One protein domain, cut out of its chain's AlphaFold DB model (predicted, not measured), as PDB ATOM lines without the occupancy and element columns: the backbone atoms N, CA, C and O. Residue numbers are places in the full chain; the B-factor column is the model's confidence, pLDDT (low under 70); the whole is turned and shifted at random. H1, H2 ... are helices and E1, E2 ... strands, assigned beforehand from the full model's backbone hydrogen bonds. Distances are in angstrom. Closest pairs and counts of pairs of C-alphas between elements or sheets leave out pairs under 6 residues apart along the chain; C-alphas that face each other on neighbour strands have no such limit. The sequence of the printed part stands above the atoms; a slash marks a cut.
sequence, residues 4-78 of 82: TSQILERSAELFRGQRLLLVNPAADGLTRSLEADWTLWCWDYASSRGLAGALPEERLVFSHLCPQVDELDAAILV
ATOM      1  N   THR A   4     135.464 157.526 129.310       91.62
ATOM      2  CA  THR A   4     136.493 158.445 128.801       91.62
ATOM      3  C   THR A   4     137.105 159.232 129.952       91.62
ATOM      4  O   THR A   4     138.324 159.293 130.076       91.62
ATOM      5  N   SER A   5     136.269 159.742 130.861       92.12
ATOM      6  CA  SER A   5     136.722 160.439 132.067       92.12
ATOM      7  C   SER A   5     137.615 159.556 132.942       92.12
ATOM      8  O   SER A   5     138.664 160.002 133.393       92.12
ATOM      9  N   GLN A   6     137.261 158.279 133.128       94.06
ATOM     10  CA  GLN A   6     138.092 157.342 133.898       94.06
ATOM     11  C   GLN A   6     139.453 157.071 133.240       94.06
ATOM     12  O   GLN A   6     140.445 156.864 133.938       94.06
ATOM     13  N   ILE A   7     139.521 157.044 131.904       93.69
ATOM     14  CA  ILE A   7     140.792 156.901 131.179       93.69
ATOM     15  C   ILE A   7     141.669 158.133 131.416       93.69
ATOM     16  O   ILE A   7     142.845 157.984 131.736       93.69
ATOM     17  N   LEU A   8     141.090 159.331 131.311       93.44
ATOM     18  CA  LEU A   8     141.810 160.586 131.528       93.44
ATOM     19  C   LEU A   8     142.320 160.715 132.968       93.44
ATOM     20  O   LEU A   8     143.468 161.098 133.174       93.44
ATOM     21  N   GLU A   9     141.514 160.322 133.953       93.50
ATOM     22  CA  GLU A   9     141.890 160.334 135.371       93.50
ATOM     23  C   GLU A   9     143.092 159.421 135.664       93.50
ATOM     24  O   GLU A   9     144.009 159.801 136.390       93.50
ATOM     25  N   ARG A  10     143.164 158.243 135.033       94.56
ATOM     26  CA  ARG A  10     144.326 157.341 135.160       94.56
ATOM     27  C   ARG A  10     145.611 157.919 134.569       94.56
ATOM     28  O   ARG A  10     146.694 157.433 134.881       94.56
ATOM     29  N   SER A  11     145.493 158.922 133.709       93.31
ATOM     30  CA  SER A  11     146.609 159.628 133.088       93.31
ATOM     31  C   SER A  11     146.755 161.063 133.603       93.31
ATOM     32  O   SER A  11     147.478 161.841 132.987       93.31
ATOM     33  N   ALA A  12     146.127 161.407 134.737       92.19
ATOM     34  CA  ALA A  12     146.086 162.769 135.280       92.19
ATOM     35  C   ALA A  12     147.472 163.410 135.464       92.19
ATOM     36  O   ALA A  12     147.631 164.609 135.247       92.19
ATOM     37  N   GLU A  13     148.496 162.614 135.784       94.00
ATOM     38  CA  GLU A  13     149.879 163.089 135.922       94.00
ATOM     39  C   GLU A  13     150.438 163.741 134.649       94.00
ATOM     40  O   GLU A  13     151.259 164.649 134.737       94.00
ATOM     41  N   LEU A  14     149.975 163.329 133.460       93.50
ATOM     42  CA  LEU A  14     150.404 163.922 132.187       93.50
ATOM     43  C   LEU A  14     149.906 165.356 132.001       93.50
ATOM     44  O   LEU A  14     150.436 166.075 131.163       93.50
ATOM     45  N   PHE A  15     148.882 165.742 132.756       94.25
ATOM     46  CA  PHE A  15     148.171 167.009 132.647       94.25
ATOM     47  C   PHE A  15     148.518 167.976 133.781       94.25
ATOM     48  O   PHE A  15     148.113 169.137 133.751       94.25
ATOM     49  N   ARG A  16     149.254 167.500 134.791       95.56
ATOM     50  CA  ARG A  16     149.547 168.243 136.014       95.56
ATOM     51  C   ARG A  16     150.216 169.583 135.689       95.56
ATOM     52  O   ARG A  16     151.288 169.621 135.089       95.56
ATOM     53  N   GLY A  17     149.583 170.678 136.108       95.38
ATOM     54  CA  GLY A  17     150.075 172.047 135.920       95.38
ATOM     55  C   GLY A  17     150.004 172.597 134.489       95.38
ATOM     56  O   GLY A  17     150.496 173.698 134.262       95.38
ATOM     57  N   GLN A  18     149.413 171.870 133.538       96.38
ATOM     58  CA  GLN A  18     149.233 172.343 132.160       96.38
ATOM     59  C   GLN A  18     147.968 173.184 132.012       96.38
ATOM     60  O   GLN A  18     146.973 172.951 132.703       96.38
ATOM     61  N   ARG A  19     147.983 174.101 131.044       95.75
ATOM     62  CA  ARG A  19     146.798 174.817 130.574       95.75
ATOM     63  C   ARG A  19     146.073 173.983 129.537       95.75
ATOM     64  O   ARG A  19     146.565 173.787 128.422       95.75
ATOM     65  N   LEU A  20     144.916 173.466 129.928       95.38
ATOM     66  CA  LEU A  20     144.168 172.487 129.156       95.38
ATOM     67  C   LEU A  20     142.861 173.044 128.616       95.38
ATOM     68  O   LEU A  20     142.066 173.619 129.352       95.38
ATOM     69  N   LEU A  21     142.572 172.745 127.354       95.19
ATOM     70  CA  LEU A  21     141.227 172.884 126.808       95.19
ATOM     71  C   LEU A  21     140.517 171.529 126.827       95.19
ATOM     72  O   LEU A  21     140.902 170.608 126.108       95.19
ATOM     73  N   LEU A  22     139.461 171.409 127.625       94.06
ATOM     74  CA  LEU A  22     138.594 170.236 127.658       94.06
ATOM     75  C   LEU A  22     137.382 170.477 126.752       94.06
ATOM     76  O   LEU A  22     136.567 171.364 127.017       94.06
ATOM     77  N   VAL A  23     137.253 169.685 125.687       92.69
ATOM     78  CA  VAL A  23     136.210 169.868 124.669       92.69
ATOM     79  C   VAL A  23     135.134 168.792 124.800       92.69
ATOM     80  O   VAL A  23     135.422 167.602 124.659       92.69
ATOM     81  N   ASN A  24     133.897 169.229 125.064       89.44
ATOM     82  CA  ASN A  24     132.711 168.403 125.347       89.44
ATOM     83  C   ASN A  24     132.944 167.228 126.320       89.44
ATOM     84  O   ASN A  24     132.564 166.094 126.009       89.44
ATOM     85  N   PRO A  25     133.559 167.436 127.496       89.69
ATOM     86  CA  PRO A  25     133.651 166.352 128.459       89.69
ATOM     87  C   PRO A  25     132.268 165.996 129.011       89.69
ATOM     88  O   PRO A  25     131.328 166.796 128.992       89.69
ATOM     89  N   ALA A  26     132.160 164.788 129.557       89.00
ATOM     90  CA  ALA A  26     130.976 164.389 130.297       89.00
ATOM     91  C   ALA A  26     130.766 165.301 131.520       89.00
ATOM     92  O   ALA A  26     131.722 165.712 132.180       89.00
ATOM     93  N   ALA A  27     129.503 165.572 131.859       88.00
ATOM     94  CA  ALA A  27     129.125 166.280 133.079       88.00
ATOM     95  C   ALA A  27     129.284 165.377 134.317       88.00
ATOM     96  O   ALA A  27     128.306 164.944 134.928       88.00
ATOM     97  N   ASP A  28     130.526 165.034 134.656       87.88
ATOM     98  CA  ASP A  28     130.874 164.189 135.793       87.88
ATOM     99  C   ASP A  28     131.958 164.818 136.688       87.88
ATOM    100  O   ASP A  28     132.081 166.036 136.789       87.88
ATOM    101  N   GLY A  29     132.669 163.995 137.462       87.88
ATOM    102  CA  GLY A  29     133.655 164.459 138.433       87.88
ATOM    103  C   GLY A  29     135.032 164.797 137.862       87.88
ATOM    104  O   GLY A  29     135.857 165.243 138.652       87.88
ATOM    105  N   LEU A  30     135.290 164.607 136.561       90.00
ATOM    106  CA  LEU A  30     136.635 164.696 135.974       90.00
ATOM    107  C   LEU A  30     137.361 166.015 136.281       90.00
ATOM    108  O   LEU A  30     138.531 166.024 136.653       90.00
ATOM    109  N   THR A  31     136.667 167.146 136.170       89.38
ATOM    110  CA  THR A  31     137.249 168.482 136.399       89.38
ATOM    111  C   THR A  31     137.691 168.708 137.845       89.38
ATOM    112  O   THR A  31     138.486 169.608 138.107       89.38
ATOM    113  N   ARG A  32     137.202 167.891 138.789       88.69
ATOM    114  CA  ARG A  32     137.607 167.924 140.202       88.69
ATOM    115  C   ARG A  32     138.830 167.061 140.497       88.69
ATOM    116  O   ARG A  32     139.457 167.289 141.526       88.69
ATOM    117  N   SER A  33     139.147 166.077 139.652       88.88
ATOM    118  CA  SER A  33     140.313 165.202 139.837       88.88
ATOM    119  C   SER A  33     141.525 165.601 138.993       88.88
ATOM    120  O   SER A  33     142.634 165.163 139.284       88.88
ATOM    121  N   LEU A  34     141.351 166.462 137.987       91.56
ATOM    122  CA  LEU A  34     142.457 166.988 137.187       91.56
ATOM    123  C   LEU A  34     143.170 168.152 137.889       91.56
ATOM    124  O   LEU A  34     142.626 169.248 138.013       91.56
ATOM    125  N   GLU A  35     144.434 167.937 138.256       93.12
ATOM    126  CA  GLU A  35     145.347 168.967 138.780       93.12
ATOM    127  C   GLU A  35     145.954 169.834 137.655       93.12
ATOM    128  O   GLU A  35     147.169 170.011 137.557       93.12
ATOM    129  N   ALA A  36     145.106 170.352 136.770       94.00
ATOM    130  CA  ALA A  36     145.482 171.170 135.617       94.00
ATOM    131  C   ALA A  36     144.764 172.526 135.650       94.00
ATOM    132  O   ALA A  36     143.717 172.665 136.289       94.00
ATOM    133  N   ASP A  37     145.284 173.513 134.924       94.19
ATOM    134  CA  ASP A  37     144.555 174.754 134.674       94.19
ATOM    135  C   ASP A  37     143.666 174.589 133.440       94.19
ATOM    136  O   ASP A  37     144.074 174.805 132.302       94.19
ATOM    137  N   TRP A  38     142.454 174.090 133.647       93.31
ATOM    138  CA  TRP A  38     141.549 173.757 132.554       93.31
ATOM    139  C   TRP A  38     140.545 174.873 132.247       93.31
ATOM    140  O   TRP A  38     139.983 175.508 133.138       93.31
ATOM    141  N   THR A  39     140.250 175.021 130.958       93.62
ATOM    142  CA  THR A  39     139.085 175.725 130.413       93.62
ATOM    143  C   THR A  39     138.200 174.712 129.697       93.62
ATOM    144  O   THR A  39     138.696 173.807 129.022       93.62
ATOM    145  N   LEU A  40     136.884 174.846 129.832       93.69
ATOM    146  CA  LEU A  40     135.921 173.992 129.149       93.69
ATOM    147  C   LEU A  40     135.306 174.717 127.973       93.69
ATOM    148  O   LEU A  40     134.824 175.839 128.104       93.69
ATOM    149  N   TRP A  41     135.228 174.017 126.852       93.88
ATOM    150  CA  TRP A  41     134.430 174.443 125.721       93.88
ATOM    151  C   TRP A  41     133.439 173.344 125.349       93.88
ATOM    152  O   TRP A  41     133.804 172.185 125.153       93.88
ATOM    153  N   CYS A  42     132.162 173.708 125.277       91.12
ATOM    154  CA  CYS A  42     131.094 172.823 124.834       91.12
ATOM    155  C   CYS A  42     130.299 173.486 123.711       91.12
ATOM    156  O   CYS A  42     129.980 174.674 123.783       91.12
ATOM    157  N   TRP A  43     129.912 172.699 122.713       88.50
ATOM    158  CA  TRP A  43     128.946 173.121 121.693       88.50
ATOM    159  C   TRP A  43     127.587 172.432 121.848       88.50
ATOM    160  O   TRP A  43     126.603 172.875 121.261       88.50
ATOM    161  N   ASP A  44     127.511 171.364 122.648       85.25
ATOM    162  CA  ASP A  44     126.261 170.678 122.964       85.25
ATOM    163  C   ASP A  44     125.560 171.308 124.178       85.25
ATOM    164  O   ASP A  44     126.148 171.469 125.252       85.25
ATOM    165  N   TYR A  45     124.284 171.660 124.006       84.69
ATOM    166  CA  TYR A  45     123.502 172.352 125.032       84.69
ATOM    167  C   TYR A  45     123.158 171.450 126.222       84.69
ATOM    168  O   TYR A  45     123.133 171.910 127.363       84.69
ATOM    169  N   ALA A  46     122.896 170.160 125.988       82.75
ATOM    170  CA  ALA A  46     122.592 169.233 127.078       82.75
ATOM    171  C   ALA A  46     123.807 169.063 128.006       82.75
ATOM    172  O   ALA A  46     123.675 169.138 129.231       82.75
ATOM    173  N   SER A  47     124.994 168.922 127.417       81.12
ATOM    174  CA  SER A  47     126.268 168.816 128.127       81.12
ATOM    175  C   SER A  47     126.605 170.108 128.877       81.12
ATOM    176  O   SER A  47     126.909 170.059 130.070       81.12
ATOM    177  N   SER A  48     126.467 171.278 128.236       87.38
ATOM    178  CA  SER A  48     126.740 172.567 128.892       87.38
ATOM    179  C   SER A  48     125.809 172.825 130.078       87.38
ATOM    180  O   SER A  48     126.260 173.281 131.127       87.38
ATOM    181  N   ARG A  49     124.526 172.456 129.972       88.06
ATOM    182  CA  ARG A  49     123.560 172.563 131.077       88.06
ATOM    183  C   ARG A  49     123.910 171.681 132.271       88.06
ATOM    184  O   ARG A  49     123.715 172.120 133.402       88.06
ATOM    185  N   GLY A  50     124.408 170.468 132.036       86.00
ATOM    186  CA  GLY A  50     124.860 169.575 133.108       86.00
ATOM    187  C   GLY A  50     126.105 170.098 133.831       86.00
ATOM    188  O   GLY A  50     126.224 169.941 135.043       86.00
ATOM    189  N   LEU A  51     127.001 170.759 133.095       85.06
ATOM    190  CA  LEU A  51     128.259 171.311 133.604       85.06
ATOM    191  C   LEU A  51     128.081 172.659 134.322       85.06
ATOM    192  O   LEU A  51     128.719 172.890 135.347       85.06
ATOM    193  N   ALA A  52     127.188 173.526 133.838       85.44
ATOM    194  CA  ALA A  52     126.994 174.881 134.366       85.44
ATOM    195  C   ALA A  52     126.591 174.922 135.853       85.44
ATOM    196  O   ALA A  52     126.905 175.877 136.550       85.44
ATOM    197  N   GLY A  53     125.912 173.887 136.360       80.50
ATOM    198  CA  GLY A  53     125.539 173.805 137.779       80.50
ATOM    199  C   GLY A  53     126.673 173.369 138.714       80.50
ATOM    200  O   GLY A  53     126.515 173.439 139.930       80.50
ATOM    201  N   ALA A  54     127.791 172.887 138.168       82.00
ATOM    202  CA  ALA A  54     128.881 172.278 138.928       82.00
ATOM    203  C   ALA A  54     130.190 173.079 138.875       82.00
ATOM    204  O   ALA A  54     131.155 172.690 139.535       82.00
ATOM    205  N   LEU A  55     130.245 174.157 138.087       84.88
ATOM    206  CA  LEU A  55     131.484 174.847 137.737       84.88
ATOM    207  C   LEU A  55     131.349 176.370 137.852       84.88
ATOM    208  O   LEU A  55     130.249 176.889 137.671       84.88
ATOM    209  N   PRO A  56     132.461 177.087 138.099       84.06
ATOM    210  CA  PRO A  56     132.502 178.538 137.953       84.06
ATOM    211  C   PRO A  56     132.166 178.959 136.515       84.06
ATOM    212  O   PRO A  56     132.580 178.293 135.561       84.06
ATOM    213  N   GLU A  57     131.438 180.066 136.363       80.44
ATOM    214  CA  GLU A  57     130.958 180.559 135.063       80.44
ATOM    215  C   GLU A  57     132.124 180.903 134.124       80.44
ATOM    216  O   GLU A  57     132.086 180.591 132.937       80.44
ATOM    217  N   GLU A  58     133.219 181.434 134.670       85.12
ATOM    218  CA  GLU A  58     134.422 181.808 133.927       85.12
ATOM    219  C   GLU A  58     135.188 180.625 133.316       85.12
ATOM    220  O   GLU A  58     136.030 180.826 132.442       85.12
ATOM    221  N   ARG A  59     134.912 179.388 133.752       88.69
ATOM    222  CA  ARG A  59     135.607 178.191 133.259       88.69
ATOM    223  C   ARG A  59     134.833 177.419 132.194       88.69
ATOM    224  O   ARG A  59     135.369 176.440 131.677       88.69
ATOM    225  N   LEU A  60     133.601 177.823 131.869       92.06
ATOM    226  CA  LEU A  60     132.744 177.144 130.896       92.06
ATOM    227  C   LEU A  60     132.349 178.078 129.750       92.06
ATOM    228  O   LEU A  60     131.538 178.983 129.908       92.06
ATOM    229  N   VAL A  61     132.841 177.774 128.553       93.69
ATOM    230  CA  VAL A  61     132.449 178.449 127.318       93.69
ATOM    231  C   VAL A  61     131.449 177.581 126.560       93.69
ATOM    232  O   VAL A  61     131.782 176.498 126.078       93.69
ATOM    233  N   PHE A  62     130.218 178.068 126.413       92.25
ATOM    234  CA  PHE A  62     129.236 177.474 125.507       92.25
ATOM    235  C   PHE A  62     129.210 178.246 124.185       92.25
ATOM    236  O   PHE A  62     128.797 179.403 124.139       92.25
ATOM    237  N   SER A  63     129.668 177.614 123.106       91.94
ATOM    238  CA  SER A  63     129.745 178.232 121.780       91.94
ATOM    239  C   SER A  63     129.773 177.165 120.689       91.94
ATOM    240  O   SER A  63     130.402 176.124 120.848       91.94
ATOM    241  N   HIS A  64     129.138 177.446 119.552       88.38
ATOM    242  CA  HIS A  64     129.236 176.612 118.350       88.38
ATOM    243  C   HIS A  64     130.567 176.813 117.599       88.38
ATOM    244  O   HIS A  64     130.935 175.985 116.773       88.38
ATOM    245  N   LEU A  65     131.288 177.900 117.887       91.50
ATOM    246  CA  LEU A  65     132.634 178.172 117.384       91.50
ATOM    247  C   LEU A  65     133.669 177.888 118.472       91.50
ATOM    248  O   LEU A  65     133.426 178.199 119.641       91.50
ATOM    249  N   CYS A  66     134.825 177.357 118.068       90.00
ATOM    250  CA  CYS A  66     135.972 177.206 118.960       90.00
ATOM    251  C   CYS A  66     136.372 178.584 119.505       90.00
ATOM    252  O   CYS A  66     136.602 179.491 118.696       90.00
ATOM    253  N   PRO A  67     136.417 178.780 120.834       91.56
ATOM    254  CA  PRO A  67     136.861 180.040 121.396       91.56
ATOM    255  C   PRO A  67     138.344 180.251 121.108       91.56
ATOM    256  O   PRO A  67     139.120 179.300 121.000       91.56
ATOM    257  N   GLN A  68     138.750 181.514 121.028       90.56
ATOM    258  CA  GLN A  68     140.162 181.834 121.133       90.56
ATOM    259  C   GLN A  68     140.604 181.547 122.568       90.56
ATOM    260  O   GLN A  68     140.028 182.085 123.514       90.56
ATOM    261  N   VAL A  69     141.604 180.684 122.716       87.56
ATOM    262  CA  VAL A  69     142.234 180.382 123.998       87.56
ATOM    263  C   VAL A  69     143.727 180.558 123.801       87.56
ATOM    264  O   VAL A  69     144.342 179.853 122.997       87.56
ATOM    265  N   ASP A  70     144.285 181.543 124.489       88.44
ATOM    266  CA  ASP A  70     145.696 181.867 124.372       88.44
ATOM    267  C   ASP A  70     146.530 180.918 125.240       88.44
ATOM    268  O   ASP A  70     146.084 180.429 126.278       88.44
ATOM    269  N   GLU A  71     147.758 180.660 124.791       92.94
ATOM    270  CA  GLU A  71     148.770 179.926 125.553       92.94
ATOM    271  C   GLU A  71     148.338 178.516 126.031       92.94
ATOM    272  O   GLU A  71     148.709 178.072 127.110       92.94
ATOM    273  N   LEU A  72     147.566 177.769 125.237       94.69
ATOM    274  CA  LEU A  72     147.251 176.371 125.558       94.69
ATOM    275  C   LEU A  72     148.483 175.464 125.469       94.69
ATOM    276  O   LEU A  72     149.197 175.479 124.467       94.69
ATOM    277  N   ASP A  73     148.656 174.598 126.469       96.50
ATOM    278  CA  ASP A  73     149.685 173.558 126.447       96.50
ATOM    279  C   ASP A  73     149.152 172.272 125.792       96.50
ATOM    280  O   ASP A  73     149.879 171.589 125.069       96.50
ATOM    281  N   ALA A  74     147.864 171.952 125.992       94.38
ATOM    282  CA  ALA A  74     147.198 170.840 125.315       94.38
ATOM    283  C   ALA A  74     145.667 170.994 125.239       94.38
ATOM    284  O   ALA A  74     145.046 171.787 125.950       94.38
ATOM    285  N   ALA A  75     145.041 170.192 124.372       94.12
ATOM    286  CA  ALA A  75     143.591 170.084 124.248       94.12
ATOM    287  C   ALA A  75     143.154 168.614 124.250       94.12
ATOM    288  O   ALA A  75     143.766 167.771 123.591       94.12
ATOM    289  N   ILE A  76     142.072 168.315 124.965       93.25
ATOM    290  CA  ILE A  76     141.460 166.987 125.034       93.25
ATOM    291  C   ILE A  76     140.100 167.061 124.354       93.25
ATOM    292  O   ILE A  76     139.168 167.686 124.859       93.25
ATOM    293  N   LEU A  77     140.001 166.411 123.196       90.69
ATOM    294  CA  LEU A  77     138.788 166.365 122.394       90.69
ATOM    295  C   LEU A  77     138.029 165.063 122.639       90.69
ATOM    296  O   LEU A  77     138.441 164.002 122.166       90.69
ATOM    297  N   VAL A  78     136.899 165.145 123.343       85.38
ATOM    298  CA  VAL A  78     135.975 164.016 123.462       85.38
ATOM    299  C   VAL A  78     135.046 164.036 122.254       85.38
ATOM    300  O   VAL A  78     134.159 164.881 122.130       85.38
TER     301      VAL A  78
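AT A GLANCE: This is residues 4 to 78 of the 82 residues of the protein "MTS_N domain-containing protein" of Pseudomonas sp. (UniProt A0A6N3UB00). The core is a single four-stranded sheet, E3, E2, E1, E4 in order across it, twisted from edge to edge. H4 packs over its edge strand E3, the short helices H1 and H3 sit together toward that same side of the sheet, and residues 63 to 73 make a long loop round the other side to reach E4. The 75 printed residues run H1, H2, E1, H3, E2, H4, E3, E4, with all four strands parallel, and the class is mixed, helices and strands. The whole is compact and rounded, with a radius of gyration of the C-alphas of 11.5 A and spans of 30 by 26 by 20 A.

IN THESE COORDINATES: Start in the sheet at C-alpha 37, (144.555, 174.754, 134.674), where E2, residues 37 to 42, begins its run of 16.8 A. Beside it look for E1, residues 19 to 23, 13.1 A long, and then E4, residues 74 to 77, 10.0 A, ending at C-alpha 77, (138.788, 166.365, 122.394). E3 is residues 60 to 62, 6.4 A. Of the helices, H4 is residues 45 to 52, 10.3 A, and H1 is residues 4 to 10, 10.1 A, from C-alpha 4 at (136.493, 158.445, 128.801). H2, residues 12 to 15, and H3, residues 30 to 33, each measure 5.4 A.

HOW THE PARTS SIT: Begin between E2 and E1, at 20 degrees, where N 39 and O 20 are 2.8 A apart, within hydrogen-bond range. E1 and E4 stand at 12 degrees, with N 76 and O 21 at 2.8 A, and E3 and E2 at 21 degrees, with N 61 and O 40 at 2.8 A. E1, H3, E2 and E2, H4, E3 are strand-helix-strand units, parallel neighbour strands with a helix between, each with a right-handed crossover. H4 is on the sheet at a height of 8.5 A, over E3 and along the strands at 20 degrees on the local plane, which is fitted to just 6 C-alphas; the closest C-alphas of H4 and E3 are those of Ser 48 and Phe 62, 6.5 A. H3 is only just on the sheet, with 5 pairs of C-alphas within 10 A, and only grazes it with Thr 31. H1 touches H3, the closest C-alphas being those of Ser 5 and Leu 30, 5.8 A; H1 and H2 are not on the sheet and meet only through their link. Every O i to N i+4 pair is within hydrogen-bond range in H1 and H4; H2 and H3 are too short for one.

THE WHOLE: The C-alphas farthest apart, those of Glu 13 and His 64, are 30.3 A apart. The printed part has no cut; E3 to E4, 11 residues, is the long link. The mean pLDDT of the printed part is 90.5, and no printed residue is under 70.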